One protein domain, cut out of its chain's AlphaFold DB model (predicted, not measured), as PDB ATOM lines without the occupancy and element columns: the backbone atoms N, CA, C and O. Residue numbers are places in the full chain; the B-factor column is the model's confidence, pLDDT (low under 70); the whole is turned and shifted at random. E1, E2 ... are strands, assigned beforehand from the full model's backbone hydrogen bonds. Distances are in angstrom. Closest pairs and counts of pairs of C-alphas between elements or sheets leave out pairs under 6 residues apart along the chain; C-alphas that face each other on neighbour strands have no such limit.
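What this domain is: This is residues 199 to 293 of the 293 residues of an uncharacterized protein of Chloroflexi bacterium (UniProt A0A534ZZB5). A strongly twisted sheet of five strands turns from the E4 and E5 hairpin, through E1, to the E6 and E7 hairpin, which reaches to one end of the longest axis. The separate E2 and E3 hairpin lies at the other end, beyond E5, and residues 260 to 262 of the long E5 to E6 link run through the gap between E5 and E2. The printed part has 95 residues with no named helix and seven named strands, E1 to E7 in chain order, 50 residues in all, and its class is all strand. The sheet order is E5, E4, E1, E6, E7, with E2 and E3 as a second sheet; both are antiparallel. The whole is compact, with a radius of gyration of the C-alphas of 13.5 A and spans of 43 by 32 by 24 A.

How they stand to each other: The larger sheet holds E5, residues 248 to 252, E4, residues 234 to 242, E1, residues 199 to 206, E6, residues 270 to 277, and E7, residues 283 to 287. E5 and E7 are its edge strands. From edge to edge the strands' lines turn by 148 degrees. E1 and E6 are antiparallel at 153 degrees, with N 205 and O 271 2.8 A apart, within hydrogen-bond range. E4 and E1 are antiparallel at 114 degrees, with N 204 and O 236 at 2.9 A. E4 bends by 58 degrees at residue 237; it pairs with E1 over residues 234 to 238 and with E5 over 238 to 242. In the E4 and E5 hairpin N 239 and O 251 are 2.8 A apart. In the E6 and E7 hairpin N 274 and O 286 are 2.8 A apart. Residues 250 to 251 of E5 also pair antiparallel with residues 261 to 262. E2, residues 210 to 216, and E3, residues 222 to 229, form a hairpin at 158 degrees, with N 213 and O 226 at 2.9 A. E2 and E5 are near each other, while E2 and E4 are apart.

Where its parts are: E1 begins at C-alpha 199, (17.995, 30.619, -2.067), and is 21.2 A long. E4 measures 24.0 A and ends at C-alpha 242, (2.154, 20.937, 5.737). E6 measures 22.5 A, E3 20.0 A and E2 19.3 A. E5 and E7 have five residues each; E7 ends at C-alpha 287, (21.209, 23.782, 8.851).

The domain as a whole: The two C-alphas farthest apart, those of Ala 223 and Asn 280, are 42.9 A apart. The link from E5 to E6, residues 253 to 269, is long; the other links are tight. The printed part has no cut and ends at the chain's last residue, Val 293. Mean pLDDT of the printed part is 94.5, and no printed residue is under 70.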
ATOM      1  N   PHE A 199      18.534  31.905  -2.503       95.25
ATOM      2  CA  PHE A 199      17.995  30.619  -2.067       95.25
ATOM      3  C   PHE A 199      17.733  29.715  -3.277       95.25
ATOM      4  O   PHE A 199      17.129  30.145  -4.260       95.25
ATOM      5  N   VAL A 200      18.159  28.456  -3.182       94.81
ATOM      6  CA  VAL A 200      18.046  27.470  -4.262       94.81
ATOM      7  C   VAL A 200      17.028  26.389  -3.921       94.81
ATOM      8  O   VAL A 200      16.113  26.136  -4.701       94.81
ATOM      9  N   ALA A 201      17.202  25.708  -2.785       95.62
ATOM     10  CA  ALA A 201      16.386  24.553  -2.415       95.62
ATOM     11  C   ALA A 201      16.556  24.180  -0.938       95.62
ATOM     12  O   ALA A 201      17.492  24.621  -0.271       95.62
ATOM     13  N   TYR A 202      15.684  23.298  -0.447       96.94
ATOM     14  CA  TYR A 202      15.949  22.534   0.767       96.94
ATOM     15  C   TYR A 202      16.591  21.191   0.416       96.94
ATOM     16  O   TYR A 202      16.279  20.585  -0.613       96.94
ATOM     17  N   GLN A 203      17.471  20.715   1.287       96.38
ATOM     18  CA  GLN A 203      18.152  19.437   1.149       96.38
ATOM     19  C   GLN A 203      18.087  18.671   2.467       96.38
ATOM     20  O   GLN A 203      18.383  19.232   3.520       96.38
ATOM     21  N   VAL A 204      17.728  17.390   2.405       96.56
ATOM     22  CA  VAL A 204      17.862  16.471   3.539       96.56
ATOM     23  C   VAL A 204      19.247  15.840   3.525       96.56
ATOM     24  O   VAL A 204      19.761  15.503   2.457       96.56
ATOM     25  N   GLY A 205      19.864  15.705   4.693       95.00
ATOM     26  CA  GLY A 205      21.081  14.937   4.921       95.00
ATOM     27  C   GLY A 205      20.805  13.773   5.862       95.00
ATOM     28  O   GLY A 205      20.232  13.961   6.933       95.00
ATOM     29  N   VAL A 206      21.227  12.579   5.453       95.44
ATOM     30  CA  VAL A 206      21.131  11.343   6.240       95.44
ATOM     31  C   VAL A 206      22.499  10.675   6.341       95.44
ATOM     32  O   VAL A 206      23.305  10.771   5.413       95.44
ATOM     33  N   GLY A 207      22.766  10.024   7.471       93.44
ATOM     34  CA  GLY A 207      23.974   9.237   7.721       93.44
ATOM     35  C   GLY A 207      23.870   7.795   7.211       93.44
ATOM     36  O   GLY A 207      22.851   7.416   6.630       93.44
ATOM     37  N   PRO A 208      24.924   6.977   7.402       94.12
ATOM     38  CA  PRO A 208      24.941   5.564   7.030       94.12
ATOM     39  C   PRO A 208      24.111   4.687   7.993       94.12
ATOM     40  O   PRO A 208      24.644   3.817   8.678       94.12
ATOM     41  N   GLU A 209      22.806   4.941   8.074       95.06
ATOM     42  CA  GLU A 209      21.876   4.269   8.991       95.06
ATOM     43  C   GLU A 209      20.592   3.823   8.274       95.06
ATOM     44  O   GLU A 209      20.422   4.016   7.064       95.06
ATOM     45  N   THR A 210      19.683   3.185   9.019       96.31
ATOM     46  CA  THR A 210      18.347   2.826   8.530       96.31
ATOM     47  C   THR A 210      17.332   3.885   8.937       96.31
ATOM     48  O   THR A 210      17.239   4.249  10.103       96.31
ATOM     49  N   TYR A 211      16.549   4.339   7.966       97.44
ATOM     50  CA  TYR A 211      15.559   5.398   8.094       97.44
ATOM     51  C   TYR A 211      14.176   4.870   7.749       97.44
ATOM     52  O   TYR A 211      14.040   3.990   6.893       97.44
ATOM     53  N   GLN A 212      13.157   5.455   8.378       98.19
ATOM     54  CA  GLN A 212      11.765   5.219   8.012       98.19
ATOM     55  C   GLN A 212      11.210   6.377   7.201       98.19
ATOM     56  O   GLN A 212      11.203   7.520   7.650       98.19
ATOM     57  N   LEU A 213      10.734   6.090   5.997       97.88
ATOM     58  CA  LEU A 213      10.122   7.076   5.114       97.88
ATOM     59  C   LEU A 213       8.638   6.804   4.969       97.88
ATOM     60  O   LEU A 213       8.213   5.652   5.007       97.88
ATOM     61  N   TYR A 214       7.866   7.860   4.737       98.25
ATOM     62  CA  TYR A 214       6.414   7.761   4.701       98.25
ATOM     63  C   TYR A 214       5.825   8.370   3.434       98.25
ATOM     64  O   TYR A 214       6.307   9.387   2.932       98.25
ATOM     65  N   LYS A 215       4.746   7.774   2.933       97.81
ATOM     66  CA  LYS A 215       3.800   8.459   2.051       97.81
ATOM     67  C   LYS A 215       2.757   9.127   2.931       97.81
ATOM     68  O   LYS A 215       2.082   8.447   3.697       97.81
ATOM     69  N   VAL A 216       2.654  10.446   2.830       96.94
ATOM     70  CA  VAL A 216       1.687  11.251   3.583       96.94
ATOM     71  C   VAL A 216       0.650  11.769   2.595       96.94
ATOM     72  O   VAL A 216       1.032  12.311   1.556       96.94
ATOM     73  N   ASP A 217      -0.630  11.549   2.880       95.38
ATOM     74  CA  ASP A 217      -1.727  12.087   2.070       95.38
ATOM     75  C   ASP A 217      -1.994  13.577   2.382       95.38
ATOM     76  O   ASP A 217      -1.395  14.160   3.289       95.38
ATOM     77  N   ASP A 218      -2.902  14.209   1.634       93.50
ATOM     78  CA  ASP A 218      -3.227  15.633   1.820       93.50
ATOM     79  C   ASP A 218      -3.897  15.922   3.178       93.50
ATOM     80  O   ASP A 218      -3.793  17.032   3.710       93.50
ATOM     81  N   ALA A 219      -4.557  14.921   3.773       94.75
ATOM     82  CA  ALA A 219      -5.152  15.015   5.104       94.75
ATOM     83  C   ALA A 219      -4.101  14.903   6.224       94.75
ATOM     84  O   ALA A 219      -4.343  15.362   7.341       94.75
ATOM     85  N   GLY A 220      -2.925  14.351   5.918       94.12
ATOM     86  CA  GLY A 220      -1.812  14.142   6.834       94.12
ATOM     87  C   GLY A 220      -1.801  12.767   7.492       94.12
ATOM     88  O   GLY A 220      -1.158  12.600   8.528       94.12
ATOM     89  N   ASN A 221      -2.502  11.791   6.917       95.69
ATOM     90  CA  ASN A 221      -2.411  10.396   7.328       95.69
ATOM     91  C   ASN A 221      -1.202   9.724   6.670       95.69
ATOM     92  O   ASN A 221      -0.832  10.022   5.530       95.69
ATOM     93  N   LEU A 222      -0.600   8.776   7.389       96.00
ATOM     94  CA  LEU A 222       0.490   7.950   6.876       96.00
ATOM     95  C   LEU A 222      -0.106   6.813   6.038       96.00
ATOM     96  O   LEU A 222      -0.626   5.843   6.584       96.00
ATOM     97  N   ALA A 223      -0.049   6.949   4.717       94.00
ATOM     98  CA  ALA A 223      -0.590   5.973   3.775       94.00
ATOM     99  C   ALA A 223       0.324   4.747   3.612       94.00
ATOM    100  O   ALA A 223      -0.155   3.626   3.469       94.00
ATOM    101  N   GLU A 224       1.642   4.952   3.638       97.25
ATOM    102  CA  GLU A 224       2.640   3.891   3.465       97.25
ATOM    103  C   GLU A 224       3.899   4.215   4.273       97.25
ATOM    104  O   GLU A 224       4.237   5.388   4.446       97.25
ATOM    105  N   ALA A 225       4.607   3.184   4.735       97.19
ATOM    106  CA  ALA A 225       5.896   3.301   5.409       97.19
ATOM    107  C   ALA A 225       6.936   2.395   4.740       97.19
ATOM    108  O   ALA A 225       6.628   1.273   4.337       97.19
ATOM    109  N   ARG A 226       8.178   2.871   4.641       97.56
ATOM    110  CA  ARG A 226       9.281   2.146   4.010       97.56
ATOM    111  C   ARG A 226      10.587   2.340   4.759       97.56
ATOM    112  O   ARG A 226      11.083   3.462   4.865       97.56
ATOM    113  N   SER A 227      11.193   1.215   5.131       97.75
ATOM    114  CA  SER A 227      12.550   1.176   5.668       97.75
ATOM    115  C   SER A 227      13.569   1.272   4.539       97.75
ATOM    116  O   SER A 227      13.486   0.535   3.552       97.75
ATOM    117  N   ILE A 228      14.562   2.141   4.695       96.81
ATOM    118  CA  ILE A 228      15.699   2.233   3.782       96.81
ATOM    119  C   ILE A 228      17.005   2.388   4.547       96.81
ATOM    120  O   ILE A 228      17.104   3.190   5.469       96.81
ATOM    121  N   THR A 229      18.019   1.635   4.135       96.75
ATOM    122  CA  THR A 229      19.362   1.710   4.709       96.75
ATOM    123  C   THR A 229      20.290   2.435   3.750       96.75
ATOM    124  O   THR A 229      20.397   2.070   2.577       96.75
ATOM    125  N   PHE A 230      20.990   3.447   4.253       94.31
ATOM    126  CA  PHE A 230      22.043   4.130   3.517       94.31
ATOM    127  C   PHE A 230      23.398   3.575   3.956       94.31
ATOM    128  O   PHE A 230      23.684   3.474   5.141       94.31
ATOM    129  N   ALA A 231      24.259   3.221   3.001       92.62
ATOM    130  CA  ALA A 231      25.612   2.738   3.305       92.62
ATOM    131  C   ALA A 231      26.612   3.879   3.578       92.62
ATOM    132  O   ALA A 231      27.750   3.643   3.972       92.62
ATOM    133  N   ARG A 232      26.214   5.125   3.299       89.88
ATOM    134  CA  ARG A 232      27.040   6.335   3.396       89.88
ATOM    135  C   ARG A 232      26.158   7.559   3.597       89.88
ATOM    136  O   ARG A 232      24.963   7.513   3.295       89.88
ATOM    137  N   PHE A 233      26.779   8.671   3.988       91.44
ATOM    138  CA  PHE A 233      26.115   9.970   3.974       91.44
ATOM    139  C   PHE A 233      25.499  10.254   2.607       91.44
ATOM    140  O   PHE A 233      26.156  10.112   1.572       91.44
ATOM    141  N   SER A 234      24.222  10.611   2.619       93.44
ATOM    142  CA  SER A 234      23.437  10.835   1.414       93.44
ATOM    143  C   SER A 234      22.620  12.110   1.548       93.44
ATOM    144  O   SER A 234      22.205  12.491   2.645       93.44
ATOM    145  N   HIS A 235      22.399  12.766   0.412       94.06
ATOM    146  CA  HIS A 235      21.660  14.015   0.335       94.06
ATOM    147  C   HIS A 235      20.653  13.975  -0.810       94.06
ATOM    148  O   HIS A 235      20.947  13.423  -1.872       94.06
ATOM    149  N   ALA A 236      19.487  14.586  -0.617       95.44
ATOM    150  CA  ALA A 236      18.468  14.722  -1.657       95.44
ATOM    151  C   ALA A 236      17.719  16.049  -1.512       95.44
ATOM    152  O   ALA A 236      17.583  16.562  -0.397       95.44
ATOM    153  N   ARG A 237      17.223  16.619  -2.620       97.38
ATOM    154  CA  ARG A 237      16.357  17.799  -2.531       97.38
ATOM    155  C   ARG A 237      15.011  17.401  -1.949       97.38
ATOM    156  O   ARG A 237      14.444  16.365  -2.300       97.38
ATOM    157  N   VAL A 238      14.503  18.258  -1.079       98.12
ATOM    158  CA  VAL A 238      13.217  18.083  -0.411       98.12
ATOM    159  C   VAL A 238      12.402  19.363  -0.493       98.12
ATOM    160  O   VAL A 238      12.927  20.448  -0.740       98.12
ATOM    161  N   GLN A 239      11.105  19.234  -0.265       97.50
ATOM    162  CA  GLN A 239      10.180  20.343  -0.115       97.50
ATOM    163  C   GLN A 239       9.472  20.224   1.239       97.50
ATOM    164  O   GLN A 239       9.003  19.131   1.566       97.50
ATOM    165  N   PRO A 240       9.364  21.314   2.019       97.31
ATOM    166  CA  PRO A 240       8.511  21.324   3.196       97.31
ATOM    167  C   PRO A 240       7.050  21.275   2.755       97.31
ATOM    168  O   PRO A 240       6.621  22.054   1.902       97.31
ATOM    169  N   VAL A 241       6.283  20.371   3.347       96.69
ATOM    170  CA  VAL A 241       4.846  20.234   3.120       96.69
ATOM    171  C   VAL A 241       4.158  20.255   4.478       96.69
ATOM    172  O   VAL A 241       4.649  19.684   5.450       96.69
ATOM    173  N   THR A 242       3.030  20.950   4.563       96.44
ATOM    174  CA  THR A 242       2.154  20.937   5.737       96.44
ATOM    175  C   THR A 242       0.812  20.389   5.294       96.44
ATOM    176  O   THR A 242       0.166  20.979   4.431       96.44
ATOM    177  N   ALA A 243       0.442  19.230   5.830       95.25
ATOM    178  CA  ALA A 243      -0.833  18.591   5.528       95.25
ATOM    179  C   ALA A 243      -1.998  19.302   6.239       95.25
ATOM    180  O   ALA A 243      -1.780  20.137   7.122       95.25
ATOM    181  N   ALA A 244      -3.240  18.961   5.886       95.88
ATOM    182  CA  ALA A 244      -4.430  19.616   6.437       95.88
ATOM    183  C   ALA A 244      -4.555  19.485   7.968       95.88
ATOM    184  O   ALA A 244      -5.044  20.401   8.623       95.88
ATOM    185  N   ASN A 245      -4.068  18.384   8.552       94.19
ATOM    186  CA  ASN A 245      -4.018  18.183  10.006       94.19
ATOM    187  C   ASN A 245      -2.866  18.936  10.711       94.19
ATOM    188  O   ASN A 245      -2.653  18.744  11.907       94.19
ATOM    189  N   GLY A 246      -2.102  19.762   9.988       94.31
ATOM    190  CA  GLY A 246      -0.960  20.510  10.515       94.31
ATOM    191  C   GLY A 246       0.352  19.722  10.570       94.31
ATOM    192  O   GLY A 246       1.375  20.287  10.958       94.31
ATOM    193  N   LEU A 247       0.366  18.449  10.158       94.62
ATOM    194  CA  LEU A 247       1.581  17.638  10.109       94.62
ATOM    195  C   LEU A 247       2.568  18.212   9.088       94.62
ATOM    196  O   LEU A 247       2.328  18.190   7.875       94.62
ATOM    197  N   ARG A 248       3.713  18.688   9.584       95.50
ATOM    198  CA  ARG A 248       4.847  19.091   8.753       95.50
ATOM    199  C   ARG A 248       5.694  17.873   8.399       95.50
ATOM    200  O   ARG A 248       6.014  17.057   9.256       95.50
ATOM    201  N   HIS A 249       6.059  17.762   7.130       96.75
ATOM    202  CA  HIS A 249       6.944  16.715   6.640       96.75
ATOM    203  C   HIS A 249       7.781  17.209   5.456       96.75
ATOM    204  O   HIS A 249       7.422  18.170   4.773       96.75
ATOM    205  N   TRP A 250       8.902  16.538   5.197       98.00
ATOM    206  CA  TRP A 250       9.843  16.909   4.139       98.00
ATOM    207  C   TRP A 250       9.789  15.904   3.005       98.00
ATOM    208  O   TRP A 250      10.324  14.804   3.121       98.00
ATOM    209  N   ARG A 251       9.141  16.278   1.903       98.25
ATOM    210  CA  ARG A 251       8.924  15.397   0.755       98.25
ATOM    211  C   ARG A 251      10.109  15.449  -0.202       98.25
ATOM    212  O   ARG A 251      10.449  16.515  -0.706       98.25
ATOM    213  N   THR A 252      10.704  14.299  -0.488       98.06
ATOM    214  CA  THR A 252      11.817  14.147  -1.436       98.06
ATOM    215  C   THR A 252      11.360  14.440  -2.859       98.06
ATOM    216  O   THR A 252      10.304  13.970  -3.280       98.06
ATOM    217  N   LEU A 253      12.151  15.208  -3.606       97.12
ATOM    218  CA  LEU A 253      11.807  15.640  -4.964       97.12
ATOM    219  C   LEU A 253      12.455  14.783  -6.054       97.12
ATOM    220  O   LEU A 253      11.882  14.643  -7.132       97.12
ATOM    221  N   ASP A 254      13.611  14.184  -5.770       91.69
ATOM    222  CA  ASP A 254      14.444  13.549  -6.792       91.69
ATOM    223  C   ASP A 254      14.791  12.091  -6.461       91.69
ATOM    224  O   ASP A 254      14.791  11.665  -5.304       91.69
ATOM    225  N   GLY A 255      15.177  11.336  -7.492       92.25
ATOM    226  CA  GLY A 255      15.711   9.980  -7.361       92.25
ATOM    227  C   GLY A 255      14.660   8.916  -7.032       92.25
ATOM    228  O   GLY A 255      13.455   9.139  -7.122       92.25
ATOM    229  N   GLY A 256      15.121   7.723  -6.637       93.75
ATOM    230  CA  GLY A 256      14.253   6.566  -6.360       93.75
ATOM    231  C   GLY A 256      13.348   6.705  -5.126       93.75
ATOM    232  O   GLY A 256      12.533   5.823  -4.863       93.75
ATOM    233  N   LEU A 257      13.494   7.797  -4.374       95.81
ATOM    234  CA  LEU A 257      12.691   8.131  -3.196       95.81
ATOM    235  C   LEU A 257      11.784   9.340  -3.441       95.81
ATOM    236  O   LEU A 257      11.176   9.840  -2.500       95.81
ATOM    237  N   ALA A 258      11.656   9.807  -4.686       97.12
ATOM    238  CA  ALA A 258      10.770  10.914  -5.015       97.12
ATOM    239  C   ALA A 258       9.337  10.668  -4.498       97.12
ATOM    240  O   ALA A 258       8.743   9.593  -4.643       97.12
ATOM    241  N   GLY A 259       8.790  11.684  -3.837       96.56
ATOM    242  CA  GLY A 259       7.487  11.657  -3.189       96.56
ATOM    243  C   GLY A 259       7.428  10.906  -1.856       96.56
ATOM    244  O   GLY A 259       6.324  10.776  -1.339       96.56
ATOM    245  N   TRP A 260       8.536  10.379  -1.328       98.25
ATOM    246  CA  TRP A 260       8.622   9.874   0.047       98.25
ATOM    247  C   TRP A 260       9.041  10.988   1.002       98.25
ATOM    248  O   TRP A 260       9.838  11.857   0.634       98.25
ATOM    249  N   SER A 261       8.524  10.947   2.224       98.25
ATOM    250  CA  SER A 261       8.640  12.030   3.192       98.25
ATOM    251  C   SER A 261       9.397  11.623   4.453       98.25
ATOM    252  O   SER A 261       9.240  10.505   4.948       98.25
ATOM    253  N   TYR A 262      10.173  12.569   4.980       97.88
ATOM    254  CA  TYR A 262      10.806  12.500   6.295       97.88
ATOM    255  C   TYR A 262       9.949  13.239   7.324       97.88
ATOM    256  O   TYR A 262       9.506  14.365   7.072       97.88
ATOM    257  N   LEU A 263       9.720  12.608   8.473       97.06
ATOM    258  CA  LEU A 263       8.949  13.139   9.593       97.06
ATOM    259  C   LEU A 263       9.845  13.214  10.830       97.06
ATOM    260  O   LEU A 263      10.454  12.215  11.233       97.06
ATOM    261  N   ALA A 264       9.918  14.397  11.438       94.19
ATOM    262  CA  ALA A 264      10.688  14.618  12.655       94.19
ATOM    263  C   ALA A 264      10.237  13.653  13.768       94.19
ATOM    264  O   ALA A 264       9.045  13.457  14.001       94.19
ATOM    265  N   GLY A 265      11.197  12.997  14.423       93.50
ATOM    266  CA  GLY A 265      10.942  12.019  15.490       93.50
ATOM    267  C   GLY A 265      10.470  10.631  15.034       93.50
ATOM    268  O   GLY A 265      10.485   9.711  15.844       93.50
ATOM    269  N   GLN A 266      10.101  10.444  13.761       95.56
ATOM    270  CA  GLN A 266       9.653   9.145  13.231       95.56
ATOM    271  C   GLN A 266      10.631   8.547  12.218       95.56
ATOM    272  O   GLN A 266      10.834   7.337  12.189       95.56
ATOM    273  N   SER A 267      11.275   9.388  11.409       95.81
ATOM    274  CA  SER A 267      12.134   8.930  10.314       95.81
ATOM    275  C   SER A 267      13.562   8.559  10.715       95.81
ATOM    276  O   SER A 267      14.328   8.153   9.848       95.81
ATOM    277  N   GLY A 268      13.922   8.666  11.995       93.88
ATOM    278  CA  GLY A 268      15.309   8.591  12.467       93.88
ATOM    279  C   GLY A 268      15.984   9.966  12.500       93.88
ATOM    280  O   GLY A 268      15.328  10.992  12.310       93.88
ATOM    281  N   ALA A 269      17.291  10.003  12.769       93.50
ATOM    282  CA  ALA A 269      18.052  11.247  12.878       93.50
ATOM    283  C   ALA A 269      18.480  11.764  11.492       93.50
ATOM    284  O   ALA A 269      19.400  11.225  10.870       93.50
ATOM    285  N   PHE A 270      17.809  12.808  11.002       95.06
ATOM    286  CA  PHE A 270      18.135  13.490   9.746       95.06
ATOM    287  C   PHE A 270      18.297  14.996   9.967       95.06
ATOM    288  O   PHE A 270      17.759  15.566  10.913       95.06
ATOM    289  N   GLU A 271      19.025  15.647   9.064       94.81
ATOM    290  CA  GLU A 271      19.205  17.099   9.052       94.81
ATOM    291  C   GLU A 271      18.521  17.701   7.825       94.81
ATOM    292  O   GLU A 271      18.583  17.128   6.736       94.81
ATOM    293  N   ILE A 272      17.934  18.890   7.962       96.25
ATOM    294  CA  ILE A 272      17.464  19.681   6.821       96.25
ATOM    295  C   ILE A 272      18.332  20.922   6.684       96.25
ATOM    296  O   ILE A 272      18.644  21.593   7.664       96.25
ATOM    297  N   ARG A 273      18.714  21.247   5.452       95.00
ATOM    298  CA  ARG A 273      19.554  22.398   5.126       95.00
ATOM    299  C   ARG A 273      18.874  23.266   4.076       95.00
ATOM    300  O   ARG A 273      18.307  22.748   3.117       95.00
ATOM    301  N   LYS A 274      18.957  24.584   4.238       95.44
ATOM    302  CA  LYS A 274      18.665  25.559   3.181       95.44
ATOM    303  C   LYS A 274      19.920  25.741   2.342       95.44
ATOM    304  O   LYS A 274      20.956  26.101   2.894       95.44
ATOM    305  N   LEU A 275      19.819  25.498   1.041       94.44
ATOM    306  CA  LEU A 275      20.894  25.714   0.080       94.44
ATOM    307  C   LEU A 275      20.766  27.096  -0.549       94.44
ATOM    308  O   LEU A 275      19.680  27.503  -0.972       94.44
ATOM    309  N   TYR A 276      21.897  27.776  -0.645       95.38
ATOM    310  CA  TYR A 276      22.053  29.080  -1.265       95.38
ATOM    311  C   TYR A 276      23.144  29.010  -2.327       95.38
ATOM    312  O   TYR A 276      24.093  28.237  -2.203       95.38
ATOM    313  N   ARG A 277      23.021  29.834  -3.365       94.94
ATOM    314  CA  ARG A 277      24.035  29.990  -4.403       94.94
ATOM    315  C   ARG A 277      24.423  31.451  -4.521       94.94
ATOM    316  O   ARG A 277      23.569  32.321  -4.714       94.94
ATOM    317  N   SER A 278      25.715  31.702  -4.400       92.81
ATOM    318  CA  SER A 278      26.313  33.018  -4.567       92.81
ATOM    319  C   SER A 278      26.402  33.406  -6.054       92.81
ATOM    320  O   SER A 278      26.353  32.540  -6.937       92.81
ATOM    321  N   PRO A 279      26.606  34.697  -6.375       90.56
ATOM    322  CA  PRO A 279      26.752  35.157  -7.761       90.56
ATOM    323  C   PRO A 279      27.931  34.526  -8.520       90.56
ATOM    324  O   PRO A 279      27.889  34.415  -9.741       90.56
ATOM    325  N   ASN A 280      28.977  34.091  -7.808       90.31
ATOM    326  CA  ASN A 280      30.130  33.388  -8.386       90.31
ATOM    327  C   ASN A 280      29.909  31.866  -8.530       90.31
ATOM    328  O   ASN A 280      30.832  31.152  -8.912       90.31
ATOM    329  N   GLY A 281      28.707  31.366  -8.217       89.31
ATOM    330  CA  GLY A 281      28.328  29.961  -8.363       89.31
ATOM    331  C   GLY A 281      28.730  29.044  -7.205       89.31
ATOM    332  O   GLY A 281      28.485  27.843  -7.298       89.31
ATOM    333  N   GLN A 282      29.316  29.568  -6.123       90.50
ATOM    334  CA  GLN A 282      29.588  28.781  -4.915       90.50
ATOM    335  C   GLN A 282      28.288  28.438  -4.171       90.50
ATOM    336  O   GLN A 282      27.324  29.205  -4.168       90.50
ATOM    337  N   GLU A 283      28.257  27.255  -3.555       90.25
ATOM    338  CA  GLU A 283      27.109  26.781  -2.782       90.25
ATOM    339  C   GLU A 283      27.359  26.936  -1.288       90.25
ATOM    340  O   GLU A 283      28.363  26.462  -0.754       90.25
ATOM    341  N   HIS A 284      26.405  27.569  -0.620       90.44
ATOM    342  CA  HIS A 284      26.398  27.826   0.812       90.44
ATOM    343  C   HIS A 284      25.181  27.152   1.442       90.44
ATOM    344  O   HIS A 284      24.167  26.931   0.772       90.44
ATOM    345  N   ALA A 285      25.254  26.804   2.727       92.06
ATOM    346  CA  ALA A 285      24.125  26.165   3.394       92.06
ATOM    347  C   ALA A 285      23.972  26.575   4.853       92.06
ATOM    348  O   ALA A 285      24.947  26.808   5.560       92.06
ATOM    349  N   ILE A 286      22.720  26.592   5.309       92.19
ATOM    350  CA  ILE A 286      22.363  26.741   6.721       92.19
ATOM    351  C   ILE A 286      21.562  25.513   7.135       92.19
ATOM    352  O   ILE A 286      20.568  25.178   6.487       92.19
ATOM    353  N   VAL A 287      21.978  24.858   8.216       92.19
ATOM    354  CA  VAL A 287      21.209  23.782   8.851       92.19
ATOM    355  C   VAL A 287      20.006  24.397   9.566       92.19
ATOM    356  O   VAL A 287      20.155  25.362  10.316       92.19
ATOM    357  N   LEU A 288      18.811  23.866   9.312       91.12
ATOM    358  CA  LEU A 288      17.609  24.271  10.028       91.12
ATOM    359  C   LEU A 288      17.661  23.746  11.467       91.12
ATOM    360  O   LEU A 288      18.011  22.580  11.671       91.12
ATOM    361  N   PRO A 289      17.293  24.570  12.457       88.00
ATOM    362  CA  PRO A 289      17.198  24.104  13.829       88.00
ATOM    363  C   PRO A 289      16.020  23.116  13.984       88.00
ATOM    364  O   PRO A 289      15.070  23.174  13.198       88.00
ATOM    365  N   PRO A 290      16.063  22.198  14.972       82.38
ATOM    366  CA  PRO A 290      15.086  21.109  15.094       82.38
ATOM    367  C   PRO A 290      13.623  21.546  15.242       82.38
ATOM    368  O   PRO A 290      12.734  20.797  14.870       82.38
ATOM    369  N   ASP A 291      13.358  22.750  15.756       84.50
ATOM    370  CA  ASP A 291      12.015  23.340  15.874       84.50
ATOM    371  C   ASP A 291      11.411  23.755  14.521       84.50
ATOM    372  O   ASP A 291      10.205  23.978  14.404       84.50
ATOM    373  N   GLN A 292      12.247  23.871  13.487       83.00
ATOM    374  CA  GLN A 292      11.831  24.215  12.128       83.00
ATOM    375  C   GLN A 292      11.697  22.994  11.213       83.00
ATOM    376  O   GLN A 292      11.146  23.137  10.114       83.00
ATOM    377  N   VAL A 293      12.180  21.829  11.657       81.62
ATOM    378  CA  VAL A 293      12.153  20.552  10.930       81.62
ATOM    379  C   VAL A 293      10.840  19.819  11.175       81.62
ATOM    380  O   VAL A 293      10.390  19.733  12.331       81.62
TER     381      VAL A 293